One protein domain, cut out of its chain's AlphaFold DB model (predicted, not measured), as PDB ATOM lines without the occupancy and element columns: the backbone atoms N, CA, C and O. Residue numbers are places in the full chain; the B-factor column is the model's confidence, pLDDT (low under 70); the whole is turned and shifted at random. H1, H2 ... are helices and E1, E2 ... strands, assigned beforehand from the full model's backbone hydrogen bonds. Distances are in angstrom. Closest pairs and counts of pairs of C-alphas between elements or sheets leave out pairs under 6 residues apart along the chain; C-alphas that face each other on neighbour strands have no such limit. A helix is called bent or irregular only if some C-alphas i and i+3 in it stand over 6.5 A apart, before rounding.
ATOM      1  N   ASP A   7      16.354  37.230  -9.407       92.88
ATOM      2  CA  ASP A   7      16.833  38.582  -9.724       92.88
ATOM      3  C   ASP A   7      17.561  39.219  -8.538       92.88
ATOM      4  O   ASP A   7      18.681  39.709  -8.677       92.88
ATOM      5  N   LYS A   8      16.987  39.111  -7.333       92.75
ATOM      6  CA  LYS A   8      17.623  39.619  -6.109       92.75
ATOM      7  C   LYS A   8      18.923  38.890  -5.797       92.75
ATOM      8  O   LYS A   8      19.851  39.500  -5.271       92.75
ATOM      9  N   ALA A   9      19.002  37.591  -6.079       93.31
ATOM     10  CA  ALA A   9      20.231  36.837  -5.879       93.31
ATOM     11  C   ALA A   9      21.336  37.273  -6.846       93.31
ATOM     12  O   ALA A   9      22.490  37.391  -6.440       93.31
ATOM     13  N   ILE A  10      20.977  37.552  -8.103       94.94
ATOM     14  CA  ILE A  10      21.900  38.060  -9.121       94.94
ATOM     15  C   ILE A  10      22.393  39.462  -8.750       94.94
ATOM     16  O   ILE A  10      23.600  39.699  -8.775       94.94
ATOM     17  N   GLU A  11      21.495  40.366  -8.349       95.44
ATOM     18  CA  GLU A  11      21.848  41.722  -7.897       95.44
ATOM     19  C   GLU A  11      22.842  41.700  -6.726       95.44
ATOM     20  O   GLU A  11      23.761  42.516  -6.668       95.44
ATOM     21  N   ASN A  12      22.691  40.735  -5.815       94.75
ATOM     22  CA  ASN A  12      23.537  40.585  -4.632       94.75
ATOM     23  C   ASN A  12      24.682  39.576  -4.812       94.75
ATOM     24  O   ASN A  12      25.324  39.206  -3.826       94.75
ATOM     25  N   ALA A  13      24.971  39.124  -6.038       95.62
ATOM     26  CA  ALA A  13      25.915  38.029  -6.272       95.62
ATOM     27  C   ALA A  13      27.308  38.294  -5.683       95.62
ATOM     28  O   ALA A  13      27.893  37.407  -5.067       95.62
ATOM     29  N   GLU A  14      27.821  39.519  -5.803       96.38
ATOM     30  CA  GLU A  14      29.122  39.886  -5.230       96.38
ATOM     31  C   GLU A  14      29.120  39.852  -3.698       96.38
ATOM     32  O   GLU A  14      30.081  39.381  -3.095       96.38
ATOM     33  N   ALA A  15      28.028  40.277  -3.057       95.31
ATOM     34  CA  ALA A  15      27.898  40.193  -1.605       95.31
ATOM     35  C   ALA A  15      27.866  38.730  -1.134       95.31
ATOM     36  O   ALA A  15      28.525  38.390  -0.155       95.31
ATOM     37  N   TYR A  16      27.163  37.853  -1.857       94.56
ATOM     38  CA  TYR A  16      27.130  36.421  -1.560       94.56
ATOM     39  C   TYR A  16      28.501  35.752  -1.716       94.56
ATOM     40  O   TYR A  16      28.909  34.983  -0.843       94.56
ATOM     41  N   LYS A  17      29.255  36.104  -2.763       94.56
ATOM     42  CA  LYS A  17      30.634  35.625  -2.956       94.56
ATOM     43  C   LYS A  17      31.572  36.078  -1.840       94.56
ATOM     44  O   LYS A  17      32.402  35.293  -1.404       94.56
ATOM     45  N   GLN A  18      31.434  37.312  -1.353       95.88
ATOM     46  CA  GLN A  18      32.272  37.842  -0.266       95.88
ATOM     47  C   GLN A  18      32.108  37.087   1.060       95.88
ATOM     48  O   GLN A  18      32.997  37.149   1.905       95.88
ATOM     49  N   ILE A  19      30.984  36.389   1.243       94.56
ATOM     50  CA  ILE A  19      30.692  35.571   2.427       94.56
ATOM     51  C   ILE A  19      30.712  34.063   2.119       94.56
ATOM     52  O   ILE A  19      30.094  33.285   2.844       94.56
ATOM     53  N   ASP A  20      31.365  33.654   1.023       93.25
ATOM     54  CA  ASP A  20      31.490  32.263   0.554       93.25
ATOM     55  C   ASP A  20      30.152  31.514   0.379       93.25
ATOM     56  O   ASP A  20      30.077  30.283   0.411       93.25
ATOM     57  N   THR A  21      29.061  32.248   0.150       93.25
ATOM     58  CA  THR A  21      27.751  31.662  -0.151       93.25
ATOM     59  C   THR A  21      27.579  31.572  -1.660       93.25
ATOM     60  O   THR A  21      27.163  32.524  -2.307       93.25
ATOM     61  N   LEU A  22      27.903  30.416  -2.238       93.75
ATOM     62  CA  LEU A  22      27.851  30.222  -3.693       93.75
ATOM     63  C   LEU A  22      26.605  29.480  -4.178       93.75
ATOM     64  O   LEU A  22      26.296  29.548  -5.360       93.75
ATOM     65  N   SER A  23      25.887  28.789  -3.290       94.88
ATOM     66  CA  SER A  23      24.678  28.035  -3.634       94.88
ATOM     67  C   SER A  23      23.446  28.702  -3.032       94.88
ATOM     68  O   SER A  23      23.327  28.791  -1.811       94.88
ATOM     69  N   ILE A  24      22.506  29.107  -3.880       94.38
ATOM     70  CA  ILE A  24      21.258  29.761  -3.484       94.38
ATOM     71  C   ILE A  24      20.078  28.845  -3.799       94.38
ATOM     72  O   ILE A  24      19.896  28.413  -4.937       94.38
ATOM     73  N   TYR A  25      19.260  28.564  -2.785       92.88
ATOM     74  CA  TYR A  25      18.010  27.838  -2.980       92.88
ATOM     75  C   TYR A  25      16.904  28.804  -3.416       92.88
ATOM     76  O   TYR A  25      16.644  29.794  -2.731       92.88
ATOM     77  N   LEU A  26      16.251  28.506  -4.539       92.31
ATOM     78  CA  LEU A  26      15.103  29.242  -5.056       92.31
ATOM     79  C   LEU A  26      13.817  28.510  -4.664       92.31
ATOM     80  O   LEU A  26      13.630  27.341  -5.005       92.31
ATOM     81  N   TRP A  27      12.927  29.211  -3.968       84.62
ATOM     82  CA  TRP A  27      11.611  28.697  -3.582       84.62
ATOM     83  C   TRP A  27      10.669  28.589  -4.782       84.62
ATOM     84  O   TRP A  27      10.894  29.226  -5.814       84.62
ATOM     85  N   ASP A  28       9.638  27.751  -4.661       74.12
ATOM     86  CA  ASP A  28       8.778  27.315  -5.770       74.12
ATOM     87  C   ASP A  28       8.076  28.469  -6.501       74.12
ATOM     88  O   ASP A  28       7.932  28.401  -7.721       74.12
ATOM     89  N   ASP A  29       7.761  29.562  -5.810       72.12
ATOM     90  CA  ASP A  29       7.046  30.739  -6.325       72.12
ATOM     91  C   ASP A  29       7.879  31.668  -7.236       72.12
ATOM     92  O   ASP A  29       7.320  32.498  -7.953       72.12
ATOM     93  N   GLY A  30       9.209  31.535  -7.238       77.06
ATOM     94  CA  GLY A  30      10.105  32.386  -8.028       77.06
ATOM     95  C   GLY A  30      10.382  31.908  -9.462       77.06
ATOM     96  O   GLY A  30      10.293  30.723  -9.784       77.06
ATOM     97  N   THR A  31      10.838  32.820 -10.326       89.38
ATOM     98  CA  THR A  31      11.432  32.472 -11.630       89.38
ATOM     99  C   THR A  31      12.631  31.544 -11.440       89.38
ATOM    100  O   THR A  31      13.462  31.771 -10.557       89.38
ATOM    101  N   LYS A  32      12.737  30.505 -12.275       94.12
ATOM    102  CA  LYS A  32      13.852  29.553 -12.242       94.12
ATOM    103  C   LYS A  32      14.748  29.718 -13.478       94.12
ATOM    104  O   LYS A  32      14.220  29.873 -14.579       94.12
ATOM    105  N   PRO A  33      16.081  29.654 -13.323       95.38
ATOM    106  CA  PRO A  33      17.042  29.785 -14.418       95.38
ATOM    107  C   PRO A  33      17.162  28.480 -15.230       95.38
ATOM    108  O   PRO A  33      18.220  27.850 -15.260       95.38
ATOM    109  N   TRP A  34      16.068  28.046 -15.866       95.19
ATOM    110  CA  TRP A  34      15.980  26.763 -16.585       95.19
ATOM    111  C   TRP A  34      17.040  26.593 -17.683       95.19
ATOM    112  O   TRP A  34      17.590  25.506 -17.847       95.19
ATOM    113  N   GLU A  35      17.386  27.678 -18.376       95.25
ATOM    114  CA  GLU A  35      18.402  27.690 -19.438       95.25
ATOM    115  C   GLU A  35      19.819  27.347 -18.943       95.25
ATOM    116  O   GLU A  35      20.651  26.887 -19.719       95.25
ATOM    117  N   TYR A  36      20.083  27.512 -17.642       96.19
ATOM    118  CA  TYR A  36      21.381  27.231 -17.023       96.19
ATOM    119  C   TYR A  36      21.407  25.915 -16.241       96.19
ATOM    120  O   TYR A  36      22.393  25.639 -15.551       96.19
ATOM    121  N   VAL A  37      20.336  25.113 -16.299       97.06
ATOM    122  CA  VAL A  37      20.275  23.823 -15.600       97.06
ATOM    123  C   VAL A  37      21.407  22.925 -16.080       97.06
ATOM    124  O   VAL A  37      21.514  22.602 -17.262       97.06
ATOM    125  N   SER A  38      22.241  22.520 -15.129       95.06
ATOM    126  CA  SER A  38      23.451  21.731 -15.343       95.06
ATOM    127  C   SER A  38      23.362  20.340 -14.724       95.06
ATOM    128  O   SER A  38      24.078  19.435 -15.151       95.06
ATOM    129  N   ALA A  39      22.477  20.143 -13.742       95.75
ATOM    130  CA  ALA A  39      22.257  18.844 -13.124       95.75
ATOM    131  C   ALA A  39      20.829  18.681 -12.596       95.75
ATOM    132  O   ALA A  39      20.133  19.649 -12.277       95.75
ATOM    133  N   MET A  40      20.428  17.419 -12.465       95.19
ATOM    134  CA  MET A  40      19.207  16.998 -11.792       95.19
ATOM    135  C   MET A  40      19.523  15.802 -10.902       95.19
ATOM    136  O   MET A  40      20.189  14.859 -11.326       95.19
ATOM    137  N   GLU A  41      19.005  15.835  -9.683       92.75
ATOM    138  CA  GLU A  41      19.148  14.777  -8.692       92.75
ATOM    139  C   GLU A  41      17.768  14.416  -8.143       92.75
ATOM    140  O   GLU A  41      16.904  15.279  -7.983       92.75
ATOM    141  N   GLN A  42      17.539  13.142  -7.826       84.25
ATOM    142  CA  GLN A  42      16.338  12.766  -7.080       84.25
ATOM    143  C   GLN A  42      16.418  13.390  -5.685       84.25
ATOM    144  O   GLN A  42      17.418  13.254  -4.977       84.25
ATOM    145  N   SER A  43      15.377  14.123  -5.304       76.88
ATOM    146  CA  SER A  43      15.298  14.766  -3.998       76.88
ATOM    147  C   SER A  43      14.751  13.769  -2.975       76.88
ATOM    148  O   SER A  43      13.988  12.867  -3.303       76.88
ATOM    149  N   GLY A  44      15.168  13.903  -1.714       66.88
ATOM    150  CA  GLY A  44      14.858  12.937  -0.657       66.88
ATOM    151  C   GLY A  44      13.405  12.928  -0.168       66.88
ATOM    152  O   GLY A  44      13.136  12.285   0.847       66.88
ATOM    153  N   LEU A  45      12.472  13.637  -0.817       77.19
ATOM    154  CA  LEU A  45      11.070  13.601  -0.402       77.19
ATOM    155  C   LEU A  45      10.425  12.318  -0.919       77.19
ATOM    156  O   LEU A  45      10.227  12.118  -2.117       77.19
ATOM    157  N   VAL A  46      10.098  11.445   0.029       81.38
ATOM    158  CA  VAL A  46       9.388  10.192  -0.212       81.38
ATOM    159  C   VAL A  46       7.979  10.331   0.339       81.38
ATOM    160  O   VAL A  46       7.796  10.627   1.520       81.38
ATOM    161  N   ARG A  47       6.976  10.050  -0.492       81.88
ATOM    162  CA  ARG A  47       5.570  10.002  -0.085       81.88
ATOM    163  C   ARG A  47       4.963   8.681  -0.517       81.88
ATOM    164  O   ARG A  47       5.198   8.243  -1.636       81.88
ATOM    165  N   LEU A  48       4.234   8.026   0.391       81.75
ATOM    166  CA  LEU A  48       3.618   6.699   0.209       81.75
ATOM    167  C   LEU A  48       4.575   5.639  -0.396       81.75
ATOM    168  O   LEU A  48       4.145   4.698  -1.063       81.75
ATOM    169  N   GLY A  49       5.877   5.765  -0.112       77.56
ATOM    170  CA  GLY A  49       6.921   4.847  -0.581       77.56
ATOM    171  C   GLY A  49       7.491   5.145  -1.972       77.56
ATOM    172  O   GLY A  49       8.254   4.329  -2.480       77.56
ATOM    173  N   VAL A  50       7.161   6.290  -2.576       82.62
ATOM    174  CA  VAL A  50       7.694   6.737  -3.874       82.62
ATOM    175  C   VAL A  50       8.431   8.061  -3.698       82.62
ATOM    176  O   VAL A  50       7.981   8.920  -2.940       82.62
ATOM    177  N   LEU A  51       9.562   8.229  -4.386       84.44
ATOM    178  CA  LEU A  51      10.252   9.515  -4.487       84.44
ATOM    179  C   LEU A  51       9.399  10.466  -5.328       84.44
ATOM    180  O   LEU A  51       9.105  10.180  -6.491       84.44
ATOM    181  N   THR A  52       8.975  11.572  -4.723       85.69
ATOM    182  CA  THR A  52       8.022  12.507  -5.337       85.69
ATOM    183  C   THR A  52       8.630  13.849  -5.692       85.69
ATOM    184  O   THR A  52       7.891  14.749  -6.082       85.69
ATOM    185  N   SER A  53       9.944  14.004  -5.566       89.88
ATOM    186  CA  SER A  53      10.623  15.246  -5.900       89.88
ATOM    187  C   SER A  53      11.937  15.020  -6.634       89.88
ATOM    188  O   SER A  53      12.686  14.076  -6.376       89.88
ATOM    189  N   VAL A  54      12.266  15.968  -7.503       92.69
ATOM    190  CA  VAL A  54      13.604  16.139  -8.077       92.69
ATOM    191  C   VAL A  54      14.144  17.499  -7.692       92.69
ATOM    192  O   VAL A  54      13.386  18.454  -7.538       92.69
ATOM    193  N   ARG A  55      15.457  17.589  -7.516       94.19
ATOM    194  CA  ARG A  55      16.184  18.839  -7.341       94.19
ATOM    195  C   ARG A  55      16.927  19.155  -8.626       94.19
ATOM    196  O   ARG A  55      17.682  18.325  -9.124       94.19
ATOM    197  N   PHE A  56      16.752  20.370  -9.116       95.56
ATOM    198  CA  PHE A  56      17.548  20.919 -10.200       95.56
ATOM    199  C   PHE A  56      18.670  21.779  -9.638       95.56
ATOM    200  O   PHE A  56      18.519  22.420  -8.593       95.56
ATOM    201  N   LYS A  57      19.792  21.790 -10.352       96.12
ATOM    202  CA  LYS A  57      20.910  22.699 -10.131       96.12
ATOM    203  C   LYS A  57      21.218  23.428 -11.433       96.12
ATOM    204  O   LYS A  57      21.246  22.804 -12.494       96.12
ATOM    205  N   ALA A  58      21.473  24.725 -11.342       97.00
ATOM    206  CA  ALA A  58      21.851  25.573 -12.458       97.00
ATOM    207  C   ALA A  58      23.070  26.422 -12.102       97.00
ATOM    208  O   ALA A  58      23.081  27.071 -11.059       97.00
ATOM    209  N   SER A  59      24.076  26.441 -12.972       95.88
ATOM    210  CA  SER A  59      25.293  27.234 -12.769       95.88
ATOM    211  C   SER A  59      25.205  28.508 -13.601       95.88
ATOM    212  O   SER A  59      25.296  28.464 -14.827       95.88
ATOM    213  N   HIS A  60      24.980  29.643 -12.941       95.81
ATOM    214  CA  HIS A  60      24.644  30.896 -13.611       95.81
ATOM    215  C   HIS A  60      25.893  31.749 -13.904       95.81
ATOM    216  O   HIS A  60      26.815  31.788 -13.084       95.81
ATOM    217  N   PRO A  61      25.919  32.532 -15.001       96.62
ATOM    218  CA  PRO A  61      27.039  33.422 -15.335       96.62
ATOM    219  C   PRO A  61      27.399  34.462 -14.266       96.62
ATOM    220  O   PRO A  61      28.512  34.978 -14.256       96.62
ATOM    221  N   CYS A  62      26.487  34.760 -13.334       94.81
ATOM    222  CA  CYS A  62      26.783  35.629 -12.191       94.81
ATOM    223  C   CYS A  62      27.757  34.992 -11.182       94.81
ATOM    224  O   CYS A  62      28.188  35.672 -10.254       94.81
ATOM    225  N   GLY A  63      28.132  33.720 -11.359       94.94
ATOM    226  CA  GLY A  63      29.063  32.991 -10.496       94.94
ATOM    227  C   GLY A  63      28.410  32.350  -9.272       94.94
ATOM    228  O   GLY A  63      29.127  31.971  -8.350       94.94
ATOM    229  N   LEU A  64      27.078  32.252  -9.254       96.50
ATOM    230  CA  LEU A  64      26.317  31.511  -8.252       96.50
ATOM    231  C   LEU A  64      25.727  30.241  -8.869       96.50
ATOM    232  O   LEU A  64      25.333  30.218 -10.039       96.50
ATOM    233  N   ASP A  65      25.616  29.209  -8.045       96.62
ATOM    234  CA  ASP A  65      24.806  28.034  -8.309       96.62
ATOM    235  C   ASP A  65      23.405  28.243  -7.722       96.62
ATOM    236  O   ASP A  65      23.241  28.590  -6.551       96.62
ATOM    237  N   PHE A  66      22.379  27.985  -8.520       96.19
ATOM    238  CA  PHE A  66      20.988  27.989  -8.087       96.19
ATOM    239  C   PHE A  66      20.470  26.568  -7.971       96.19
ATOM    240  O   PHE A  66      20.760  25.727  -8.823       96.19
ATOM    241  N   CYS A  67      19.669  26.295  -6.949       94.75
ATOM    242  CA  CYS A  67      18.978  25.022  -6.821       94.75
ATOM    243  C   CYS A  67      17.523  25.204  -6.400       94.75
ATOM    244  O   CYS A  67      17.185  26.128  -5.671       94.75
ATOM    245  N   TRP A  68      16.650  24.335  -6.889       93.69
ATOM    246  CA  TRP A  68      15.233  24.304  -6.527       93.69
ATOM    247  C   TRP A  68      14.708  22.886  -6.672       93.69
ATOM    248  O   TRP A  68      15.339  22.050  -7.323       93.69
ATOM    249  N   SER A  69      13.570  22.604  -6.051       91.69
ATOM    250  CA  SER A  69      12.916  21.305  -6.181       91.69
ATOM    251  C   SER A  69      11.666  21.429  -7.042       91.69
ATOM    252  O   SER A  69      11.042  22.479  -7.090       91.69
ATOM    253  N   VAL A  70      11.306  20.352  -7.729       91.00
ATOM    254  CA  VAL A  70      10.000  20.189  -8.368       91.00
ATOM    255  C   VAL A  70       9.379  18.924  -7.806       91.00
ATOM    256  O   VAL A  70      10.026  17.874  -7.768       91.00
ATOM    257  N   ASN A  71       8.131  19.033  -7.359       89.06
ATOM    258  CA  ASN A  71       7.356  17.923  -6.822       89.06
ATOM    259  C   ASN A  71       6.417  17.353  -7.895       89.06
ATOM    260  O   ASN A  71       5.937  18.083  -8.757       89.06
ATOM    261  N   LEU A  72       6.133  16.049  -7.835       88.19
ATOM    262  CA  LEU A  72       5.143  15.395  -8.704       88.19
ATOM    263  C   LEU A  72       3.703  15.756  -8.346       88.19
ATOM    264  O   LEU A  72       2.820  15.627  -9.186       88.19
ATOM    265  N   GLY A  73       3.456  16.122  -7.093       83.69
ATOM    266  CA  GLY A  73       2.139  16.488  -6.585       83.69
ATOM    267  C   GLY A  73       2.176  17.848  -5.914       83.69
ATOM    268  O   GLY A  73       3.254  18.403  -5.676       83.69
ATOM    269  N   LYS A  74       0.998  18.377  -5.588       78.62
ATOM    270  CA  LYS A  74       0.911  19.670  -4.914       78.62
ATOM    271  C   LYS A  74       1.377  19.532  -3.471       78.62
ATOM    272  O   LYS A  74       1.196  18.501  -2.825       78.62
ATOM    273  N   GLN A  75       1.955  20.600  -2.940       68.88
ATOM    274  CA  GLN A  75       2.460  20.614  -1.568       68.88
ATOM    275  C   GLN A  75       1.341  20.413  -0.528       68.88
ATOM    276  O   GLN A  75       1.559  19.766   0.493       68.88
ATOM    277  N   GLU A  76       0.135  20.908  -0.817       74.44
ATOM    278  CA  GLU A  76      -1.065  20.735   0.017       74.44
ATOM    279  C   GLU A  76      -1.531  19.273   0.130       74.44
ATOM    280  O   GLU A  76      -2.273  18.923   1.046       74.44
ATOM    281  N   ASP A  77      -1.043  18.392  -0.746       72.56
ATOM    282  CA  ASP A  77      -1.421  16.981  -0.764       72.56
ATOM    283  C   ASP A  77      -0.570  16.120   0.168       72.56
ATOM    284  O   ASP A  77      -0.781  14.909   0.231       72.56
ATOM    285  N   ALA A  78       0.388  16.705   0.894       70.81
ATOM    286  CA  ALA A  78       1.315  15.961   1.744       70.81
ATOM    287  C   ALA A  78       0.600  15.018   2.733       70.81
ATOM    288  O   ALA A  78       1.078  13.908   2.968       70.81
ATOM    289  N   GLU A  79      -0.565  15.427   3.243       76.69
ATOM    290  CA  GLU A  79      -1.352  14.688   4.240       76.69
ATOM    291  C   GLU A  79      -2.330  13.665   3.645       76.69
ATOM    292  O   GLU A  79      -2.895  12.856   4.380       76.69
ATOM    293  N   LYS A  80      -2.545  13.673   2.322       83.06
ATOM    294  CA  LYS A  80      -3.458  12.721   1.678       83.06
ATOM    295  C   LYS A  80      -2.867  11.303   1.717       83.06
ATOM    296  O   LYS A  80      -1.649  11.112   1.767       83.06
ATOM    297  N   ASP A  81      -3.716  10.294   1.613       82.75
ATOM    298  CA  ASP A  81      -3.342   8.877   1.497       82.75
ATOM    299  C   ASP A  81      -3.263   8.387   0.038       82.75
ATOM    300  O   ASP A  81      -2.919   7.235  -0.213       82.75
ATOM    301  N   PHE A  82      -3.499   9.277  -0.931       83.19
ATOM    302  CA  PHE A  82      -3.374   9.023  -2.368       83.19
ATOM    303  C   PHE A  82      -2.550  10.103  -3.084       83.19
ATOM    304  O   PHE A  82      -2.384  11.222  -2.592       83.19
ATOM    305  N   TYR A  83      -2.040   9.791  -4.275       82.44
ATOM    306  CA  TYR A  83      -1.343  10.769  -5.112       82.44
ATOM    307  C   TYR A  83      -2.321  11.597  -5.942       82.44
ATOM    308  O   TYR A  83      -3.136  11.047  -6.678       82.44
ATOM    309  N   GLU A  84      -2.178  12.916  -5.884       87.44
ATOM    310  CA  GLU A  84      -2.738  13.840  -6.865       87.44
ATOM    311  C   GLU A  84      -1.552  14.428  -7.634       87.44
ATOM    312  O   GLU A  84      -0.692  15.098  -7.065       87.44
ATOM    313  N   ILE A  85      -1.443  14.056  -8.908       88.94
ATOM    314  CA  ILE A  85      -0.296  14.406  -9.746       88.94
ATOM    315  C   ILE A  85      -0.540  15.770 -10.381       88.94
ATOM    316  O   ILE A  85      -1.532  15.970 -11.086       88.94
ATOM    317  N   ASP A  86       0.394  16.691 -10.174       90.12
ATOM    318  CA  ASP A  86       0.383  18.007 -10.799       90.12
ATOM    319  C   ASP A  86       0.911  17.916 -12.236       90.12
ATOM    320  O   ASP A  86       2.057  18.229 -12.563       90.12
ATOM    321  N   THR A  87       0.035  17.438 -13.114       91.06
ATOM    322  CA  THR A  87       0.326  17.282 -14.545       91.06
ATOM    323  C   THR A  87       0.685  18.602 -15.231       91.06
ATOM    324  O   THR A  87       1.474  18.590 -16.175       91.06
ATOM    325  N   ALA A  88       0.166  19.736 -14.748       91.31
ATOM    326  CA  ALA A  88       0.465  21.050 -15.310       91.31
ATOM    327  C   ALA A  88       1.909  21.465 -15.000       91.31
ATOM    328  O   ALA A  88       2.638  21.866 -15.908       91.31
ATOM    329  N   SER A  89       2.348  21.303 -13.748       89.62
ATOM    330  CA  SER A  89       3.736  21.577 -13.350       89.62
ATOM    331  C   SER A  89       4.736  20.625 -14.012       89.62
ATOM    332  O   SER A  89       5.831  21.049 -14.395       89.62
ATOM    333  N   ILE A  90       4.358  19.356 -14.207       93.56
ATOM    334  CA  ILE A  90       5.170  18.382 -14.952       93.56
ATOM    335  C   ILE A  90       5.367  18.838 -16.400       93.56
ATOM    336  O   ILE A  90       6.503  18.902 -16.871       93.56
ATOM    337  N   GLU A  91       4.288  19.194 -17.103       94.94
ATOM    338  CA  GLU A  91       4.394  19.630 -18.500       94.94
ATOM    339  C   GLU A  91       5.158  20.951 -18.626       94.94
ATOM    340  O   GLU A  91       6.007  21.087 -19.505       94.94
ATOM    341  N   ALA A  92       4.939  21.898 -17.709       93.44
ATOM    342  CA  ALA A  92       5.694  23.148 -17.674       93.44
ATOM    343  C   ALA A  92       7.203  22.906 -17.492       93.44
ATOM    344  O   ALA A  92       8.013  23.518 -18.187       93.44
ATOM    345  N   THR A  93       7.583  21.976 -16.610       94.62
ATOM    346  CA  THR A  93       8.989  21.589 -16.401       94.62
ATOM    347  C   THR A  93       9.570  20.927 -17.651       94.62
ATOM    348  O   THR A  93      10.679  21.255 -18.067       94.62
ATOM    349  N   ARG A  94       8.805  20.035 -18.294       96.06
ATOM    350  CA  ARG A  94       9.207  19.362 -19.535       96.06
ATOM    351  C   ARG A  94       9.459  20.362 -20.666       96.06
ATOM    352  O   ARG A  94      10.476  20.268 -21.344       96.06
ATOM    353  N   LEU A  95       8.570  21.344 -20.825       96.56
ATOM    354  CA  LEU A  95       8.711  22.421 -21.808       96.56
ATOM    355  C   LEU A  95       9.908  23.328 -21.503       96.56
ATOM    356  O   LEU A  95      10.644  23.686 -22.418       96.56
ATOM    357  N   ALA A  96      10.142  23.664 -20.234       96.00
ATOM    358  CA  ALA A  96      11.289  24.478 -19.830       96.00
ATOM    359  C   ALA A  96      12.642  23.787 -20.088       96.00
ATOM    360  O   ALA A  96      13.660  24.455 -20.258       96.00
ATOM    361  N   LEU A  97      12.645  22.453 -20.134       96.69
ATOM    362  CA  LEU A  97      13.813  21.624 -20.419       96.69
ATOM    363  C   LEU A  97      13.883  21.154 -21.880       96.69
ATOM    364  O   LEU A  97      14.768  20.364 -22.183       96.69
ATOM    365  N   ALA A  98      13.000  21.604 -22.782       95.38
ATOM    366  CA  ALA A  98      12.851  21.043 -24.134       95.38
ATOM    367  C   ALA A  98      14.177  20.904 -24.911       95.38
ATOM    368  O   ALA A  98      14.407  19.884 -25.559       95.38
ATOM    369  N   ASP A  99      15.062  21.894 -24.781       94.94
ATOM    370  CA  ASP A  99      16.374  21.929 -25.440       94.94
ATOM    371  C   ASP A  99      17.543  21.568 -24.498       94.94
ATOM    372  O   ASP A  99      18.714  21.651 -24.876       94.94
ATOM    373  N   ASN A 100      17.252  21.170 -23.254       95.69
ATOM    374  CA  ASN A 100      18.251  20.839 -22.242       95.69
ATOM    375  C   ASN A 100      18.496  19.311 -22.187       95.69
ATOM    376  O   ASN A 100      17.547  18.549 -21.997       95.69
ATOM    377  N   PRO A 101      19.754  18.824 -22.257       94.62
ATOM    378  CA  PRO A 101      20.071  17.392 -22.162       94.62
ATOM    379  C   PRO A 101      19.538  16.686 -20.902       94.62
ATOM    380  O   PRO A 101      19.316  15.475 -20.921       94.62
ATOM    381  N   ILE A 102      19.311  17.429 -19.813       96.00
ATOM    382  CA  ILE A 102      18.737  16.925 -18.559       96.00
ATOM    383  C   ILE A 102      17.290  16.442 -18.729       96.00
ATOM    384  O   ILE A 102      16.832  15.625 -17.927       96.00
ATOM    385  N   LEU A 103      16.589  16.864 -19.789       96.06
ATOM    386  CA  LEU A 103      15.235  16.409 -20.098       96.06
ATOM    387  C   LEU A 103      15.122  14.884 -20.112       96.06
ATOM    388  O   LEU A 103      14.197  14.345 -19.514       96.06
ATOM    389  N   ALA A 104      16.081  14.182 -20.721       95.62
ATOM    390  CA  ALA A 104      16.058  12.721 -20.790       95.62
ATOM    391  C   ALA A 104      16.087  12.077 -19.392       95.62
ATOM    392  O   ALA A 104      15.352  11.128 -19.119       95.62
ATOM    393  N   SER A 105      16.896  12.626 -18.481       94.81
ATOM    394  CA  SER A 105      16.949  12.177 -17.087       94.81
ATOM    395  C   SER A 105      15.649  12.486 -16.346       94.81
ATOM    396  O   SER A 105      15.169  11.653 -15.578       94.81
ATOM    397  N   TYR A 106      15.059  13.661 -16.586       95.50
ATOM    398  CA  TYR A 106      13.775  14.037 -15.995       95.50
ATOM    399  C   TYR A 106      12.638  13.124 -16.473       95.50
ATOM    400  O   TYR A 106      11.867  12.624 -15.659       95.50
ATOM    401  N   GLU A 107      12.570  12.821 -17.770       95.50
ATOM    402  CA  GLU A 107      11.584  11.887 -18.323       95.50
ATOM    403  C   GLU A 107      11.767  10.462 -17.791       95.50
ATOM    404  O   GLU A 107      10.775   9.777 -17.532       95.50
ATOM    405  N   GLN A 108      13.011  10.013 -17.587       94.38
ATOM    406  CA  GLN A 108      13.272   8.727 -16.941       94.38
ATOM    407  C   GLN A 108      12.746   8.717 -15.502       94.38
ATOM    408  O   GLN A 108      12.049   7.781 -15.118       94.38
ATOM    409  N   TYR A 109      12.999   9.781 -14.736       93.19
ATOM    410  CA  TYR A 109      12.436   9.936 -13.395       93.19
ATOM    411  C   TYR A 109      10.901   9.854 -13.403       93.19
ATOM    412  O   TYR A 109      10.330   9.124 -12.596       93.19
ATOM    413  N   LEU A 110      10.224  10.531 -14.339       93.75
ATOM    414  CA  LEU A 110       8.761  10.470 -14.448       93.75
ATOM    415  C   LEU A 110       8.256   9.043 -14.714       93.75
ATOM    416  O   LEU A 110       7.248   8.638 -14.133       93.75
ATOM    417  N   ARG A 111       8.950   8.276 -15.565       94.38
ATOM    418  CA  ARG A 111       8.617   6.866 -15.842       94.38
ATOM    419  C   ARG A 111       8.792   5.999 -14.601       94.38
ATOM    420  O   ARG A 111       7.864   5.281 -14.238       94.38
ATOM    421  N   ASP A 112       9.928   6.124 -13.919       92.50
ATOM    422  CA  ASP A 112      10.223   5.354 -12.706       92.50
ATOM    423  C   ASP A 112       9.193   5.644 -11.603       92.50
ATOM    424  O   ASP A 112       8.689   4.731 -10.941       92.50
ATOM    425  N   SER A 113       8.823   6.917 -11.431       91.56
ATOM    426  CA  SER A 113       7.785   7.322 -10.486       91.56
ATOM    427  C   SER A 113       6.406   6.794 -10.883       91.56
ATOM    428  O   SER A 113       5.675   6.323 -10.013       91.56
ATOM    429  N   ALA A 114       6.048   6.822 -12.170       92.00
ATOM    430  CA  ALA A 114       4.781   6.274 -12.652       92.00
ATOM    431  C   ALA A 114       4.674   4.762 -12.392       92.00
ATOM    432  O   ALA A 114       3.657   4.301 -11.868       92.00
ATOM    433  N   ASP A 115       5.738   4.007 -12.668       92.56
ATOM    434  CA  ASP A 115       5.796   2.567 -12.401       92.56
ATOM    435  C   ASP A 115       5.672   2.266 -10.900       92.56
ATOM    436  O   ASP A 115       4.944   1.353 -10.490       92.56
ATOM    437  N   ALA A 116       6.335   3.060 -10.055       90.62
ATOM    438  CA  ALA A 116       6.268   2.908  -8.607       90.62
ATOM    439  C   ALA A 116       4.865   3.219  -8.051       90.62
ATOM    440  O   ALA A 116       4.350   2.464  -7.217       90.62
ATOM    441  N   ILE A 117       4.215   4.275  -8.554       90.38
ATOM    442  CA  ILE A 117       2.831   4.631  -8.206       90.38
ATOM    443  C   ILE A 117       1.867   3.526  -8.652       90.38
ATOM    444  O   ILE A 117       1.018   3.098  -7.868       90.38
ATOM    445  N   MET A 118       2.018   3.010  -9.875       91.88
ATOM    446  CA  MET A 118       1.176   1.930 -10.396       91.88
ATOM    447  C   MET A 118       1.318   0.657  -9.557       91.88
ATOM    448  O   MET A 118       0.322   0.049  -9.157       91.88
ATOM    449  N   LYS A 119       2.555   0.272  -9.223       91.25
ATOM    450  CA  LYS A 119       2.822  -0.872  -8.345       91.25
ATOM    451  C   LYS A 119       2.136  -0.711  -6.989       91.25
ATOM    452  O   LYS A 119       1.578  -1.679  -6.474       91.25
ATOM    453  N   ARG A 120       2.164   0.494  -6.417       88.12
ATOM    454  CA  ARG A 120       1.484   0.788  -5.154       88.12
ATOM    455  C   ARG A 120      -0.034   0.653  -5.281       88.12
ATOM    456  O   ARG A 120      -0.632  -0.056  -4.478       88.12
ATOM    457  N   ALA A 121      -0.630   1.238  -6.318       88.69
ATOM    458  CA  ALA A 121      -2.069   1.147  -6.563       88.69
ATOM    459  C   ALA A 121      -2.552  -0.312  -6.683       88.69
ATOM    460  O   ALA A 121      -3.605  -0.666  -6.155       88.69
ATOM    461  N   LEU A 122      -1.759  -1.184  -7.316       91.81
ATOM    462  CA  LEU A 122      -2.058  -2.618  -7.402       91.81
ATOM    463  C   LEU A 122      -2.042  -3.315  -6.030       91.81
ATOM    464  O   LEU A 122      -2.893  -4.166  -5.774       91.81
ATOM    465  N   ILE A 123      -1.101  -2.956  -5.150       89.69
ATOM    466  CA  ILE A 123      -1.037  -3.482  -3.775       89.69
ATOM    467  C   ILE A 123      -2.272  -3.043  -2.983       89.69
ATOM    468  O   ILE A 123      -2.917  -3.870  -2.338       89.69
ATOM    469  N   ASP A 124      -2.629  -1.762  -3.067       89.00
ATOM    470  CA  ASP A 124      -3.776  -1.218  -2.341       89.00
ATOM    471  C   ASP A 124      -5.096  -1.851  -2.832       89.00
ATOM    472  O   ASP A 124      -5.951  -2.221  -2.024       89.00
ATOM    473  N   GLN A 125      -5.238  -2.100  -4.140       91.50
ATOM    474  CA  GLN A 125      -6.392  -2.811  -4.702       91.50
ATOM    475  C   GLN A 125      -6.513  -4.257  -4.185       91.50
ATOM    476  O   GLN A 125      -7.625  -4.723  -3.913       91.50
ATOM    477  N   ASP A 126      -5.398  -4.979  -4.039       92.75
ATOM    478  CA  ASP A 126      -5.393  -6.331  -3.467       92.75
ATOM    479  C   ASP A 126      -5.798  -6.320  -1.984       92.75
ATOM    480  O   ASP A 126      -6.603  -7.150  -1.553       92.75
ATOM    481  N   HIS A 127      -5.317  -5.342  -1.211       91.12
ATOM    482  CA  HIS A 127      -5.739  -5.152   0.180       91.12
ATOM    483  C   HIS A 127      -7.250  -4.903   0.292       91.12
ATOM    484  O   HIS A 127      -7.924  -5.619   1.036       91.12
ATOM    485  N   ILE A 128      -7.798  -3.983  -0.511       93.62
ATOM    486  CA  ILE A 128      -9.242  -3.697  -0.548       93.62
ATOM    487  C   ILE A 128     -10.043  -4.972  -0.854       93.62
ATOM    488  O   ILE A 128     -11.042  -5.265  -0.193       93.62
ATOM    489  N   ASN A 129      -9.594  -5.779  -1.820       94.62
ATOM    490  CA  ASN A 129     -10.272  -7.025  -2.179       94.62
ATOM    491  C   ASN A 129     -10.308  -8.032  -1.014       94.62
ATOM    492  O   ASN A 129     -11.334  -8.688  -0.796       94.62
ATOM    493  N   ARG A 130      -9.221  -8.144  -0.238       95.00
ATOM    494  CA  ARG A 130      -9.159  -9.020   0.949       95.00
ATOM    495  C   ARG A 130     -10.095  -8.545   2.056       95.00
ATOM    496  O   ARG A 130     -10.797  -9.365   2.650       95.00
ATOM    497  N   GLU A 131     -10.147  -7.242   2.309       94.19
ATOM    498  CA  GLU A 131     -11.045  -6.664   3.313       94.19
ATOM    499  C   GLU A 131     -12.518  -6.865   2.940       94.19
ATOM    500  O   GLU A 131     -13.320  -7.290   3.774       94.19
ATOM    501  N   LEU A 132     -12.879  -6.664   1.669       95.19
ATOM    502  CA  LEU A 132     -14.234  -6.926   1.177       95.19
ATOM    503  C   LEU A 132     -14.636  -8.398   1.341       95.19
ATOM    504  O   LEU A 132     -15.772  -8.689   1.738       95.19
ATOM    505  N   ALA A 133     -13.715  -9.334   1.089       95.19
ATOM    506  CA  ALA A 133     -13.948 -10.756   1.329       95.19
ATOM    507  C   ALA A 133     -14.190 -11.052   2.822       95.19
ATOM    508  O   ALA A 133     -15.132 -11.773   3.161       95.19
ATOM    509  N   ALA A 134     -13.407 -10.446   3.720       93.50
ATOM    510  CA  ALA A 134     -13.602 -10.570   5.165       93.50
ATOM    511  C   ALA A 134     -14.962 -10.001   5.615       93.50
ATOM    512  O   ALA A 134     -15.703 -10.665   6.345       93.50
ATOM    513  N   VAL A 135     -15.354  -8.824   5.116       94.25
ATOM    514  CA  VAL A 135     -16.673  -8.222   5.382       94.25
ATOM    515  C   VAL A 135     -17.806  -9.140   4.916       94.25
ATOM    516  O   VAL A 135     -18.807  -9.299   5.621       94.25
ATOM    517  N   ALA A 136     -17.668  -9.778   3.751       92.50
ATOM    518  CA  ALA A 136     -18.659 -10.731   3.257       92.50
ATOM    519  C   ALA A 136     -18.804 -11.954   4.180       92.50
ATOM    520  O   ALA A 136     -19.929 -12.411   4.406       92.50
ATOM    521  N   LEU A 137     -17.702 -12.457   4.750       93.75
ATOM    522  CA  LEU A 137     -17.723 -13.546   5.734       93.75
ATOM    523  C   LEU A 137     -18.428 -13.129   7.030       93.75
ATOM    524  O   LEU A 137     -19.321 -13.848   7.480       93.75
ATOM    525  N   ILE A 138     -18.112 -11.949   7.572       91.62
ATOM    526  CA  ILE A 138     -18.769 -11.399   8.775       91.62
ATOM    527  C   ILE A 138     -20.282 -11.253   8.549       91.62
ATOM    528  O   ILE A 138     -21.102 -11.652   9.375       91.62
ATOM    529  N   ARG A 139     -20.690 -10.716   7.394       90.56
ATOM    530  CA  ARG A 139     -22.116 -10.570   7.055       90.56
ATOM    531  C   ARG A 139     -22.834 -11.916   6.974       90.56
ATOM    532  O   ARG A 139     -23.997 -12.004   7.366       90.56
ATOM    533  N   ARG A 140     -22.164 -12.955   6.466       89.06
ATOM    534  CA  ARG A 140     -22.711 -14.319   6.439       89.06
ATOM    535  C   ARG A 140     -22.855 -14.885   7.849       89.06
ATOM    536  O   ARG A 140     -23.933 -15.370   8.161       89.06
ATOM    537  N   SER A 141     -21.839 -14.763   8.707       85.25
ATOM    538  CA  SER A 141     -21.894 -15.311  10.071       85.25
ATOM    539  C   SER A 141     -23.003 -14.688  10.922       85.25
ATOM    540  O   SER A 141     -23.629 -15.394  11.702       85.25
ATOM    541  N   ILE A 142     -23.304 -13.398  10.732       84.69
ATOM    542  CA  ILE A 142     -24.429 -12.727  11.408       84.69
ATOM    543  C   ILE A 142     -25.781 -13.282  10.933       84.69
ATOM    544  O   ILE A 142     -26.675 -13.491  11.744       84.69
ATOM    545  N   ARG A 143     -25.945 -13.548   9.630       71.06
ATOM    546  CA  ARG A 143     -27.197 -14.106   9.079       71.06
ATOM    547  C   ARG A 143     -27.420 -15.578   9.431       71.06
ATOM    548  O   ARG A 143     -28.543 -16.054   9.312       71.06
ATOM    549  N   SER A 144     -26.366 -16.300   9.800       60.09
ATOM    550  CA  SER A 144     -26.412 -17.734  10.106       60.09
ATOM    551  C   SER A 144     -26.627 -18.055  11.591       60.09
ATOM    552  O   SER A 144     -26.713 -19.235  11.918       60.09
ATOM    553  N   ASN A 145     -26.737 -17.049  12.467       50.12
ATOM    554  CA  ASN A 145     -27.142 -17.205  13.868       50.12
ATOM    555  C   ASN A 145     -28.629 -16.817  14.021       50.12
ATOM    556  O   ASN A 145     -28.914 -15.619  14.107       50.12
TER     557      ASN A 145
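What this domain is: This is residues 7 to 145 of the 146 residues of an uncharacterized protein of marine sediment metagenome (UniProt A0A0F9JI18). A small, twisted sheet of four strands has one very long helix, H5, packed over one face by its residues 102 to 113; residues 122 to 145, of which 122 to 143 belong to H5, stick out as a long, bare arm. The short helices H1 and H2 sit by the E1 edge of the sheet, and H4 grazes it. The printed part has 139 residues, 91 of them in named elements, in the order H1 H2 E1 E2 E3 E4 H3 H4 H5; the class is mixed, helices and strands. The sheet runs E1 E4 E3 E2 and is mixed. The whole is only just extended, close to loose, with a radius of gyration of the C-alphas of 21.9 A, and spans 82 by 30 by 21 A, the arm making much of the length.

Where its parts are: E1 is residues 23 to 25, with C-alpha 23 at (24.678, 28.035, -3.634). E4 is residues 65 to 71, 20.2 A long, E3 is residues 53 to 59, 20.2 A long, and E2 is residues 37 to 42, 14.5 A long. H5, residues 102 to 143, is 61.9 A long, from (18.737, 16.925, -18.559) to (-27.197, -14.106, 9.079). H4 is residues 87 to 96, 14.1 A long. H1 is residues 7 to 11, H2 residues 13 to 18 and H3 residues 75 to 79.

How they stand to each other: E2, E3 and E4 form a meander, each strand the antiparallel neighbour of the one before, with hairpins E2 and E3, and E3 and E4. N 55 and O 41 are 2.8 A apart, and N 56 and O 68 are 2.8 A apart, within hydrogen-bond range. E1, an edge strand, is parallel to E4, with N 24 and O 65 at 2.8 A. H5 and the sheet make two layers, a helix on one face of a sheet, at a height over the sheet of 11.9 A. It lies over E2 and, only just, with 3 C-alphas, over E3; on the local plane it stands at 23 degrees to E2, along the strands. The closest C-alphas of E2 and H5 are those of Ala 39 and Ile 102, 6.8 A apart. H4 and H5, a helical hairpin, only just touch, with 3 pairs of C-alphas within 8 A, through residues 103 to 107 of H5; the closest are those of Arg 94 and Leu 103, 6.7 A apart, at a shallow tilt of 11 degrees, opposite ways. H4 only grazes the sheet, with residues 89 to 96. H1 is not on the sheet; its closest C-alpha to E1 is that of Ala 9, 7.5 A from that of Ile 24. H3 is irregular, with C-alphas 76 and 79 at 7.4 A, and is apart from H5. In H1, H2, H4 and H5 every O i to N i+4 pair is within hydrogen-bond range; in H3 it is 0 of 1, with 1 of 2 O i to N i+3 pairs in range.

The domain as a whole: The C-alphas of Glu 14 and Asn 145, the two farthest apart, are 82.4 A apart. Without the free stretch the body spans 50 by 31 by 20 A. The printed part has no cut. The link E1 to E2, 11 residues, is long. The mean pLDDT of the printed part is 90.0; residues 44, 75 and 144 to 145 are under 70.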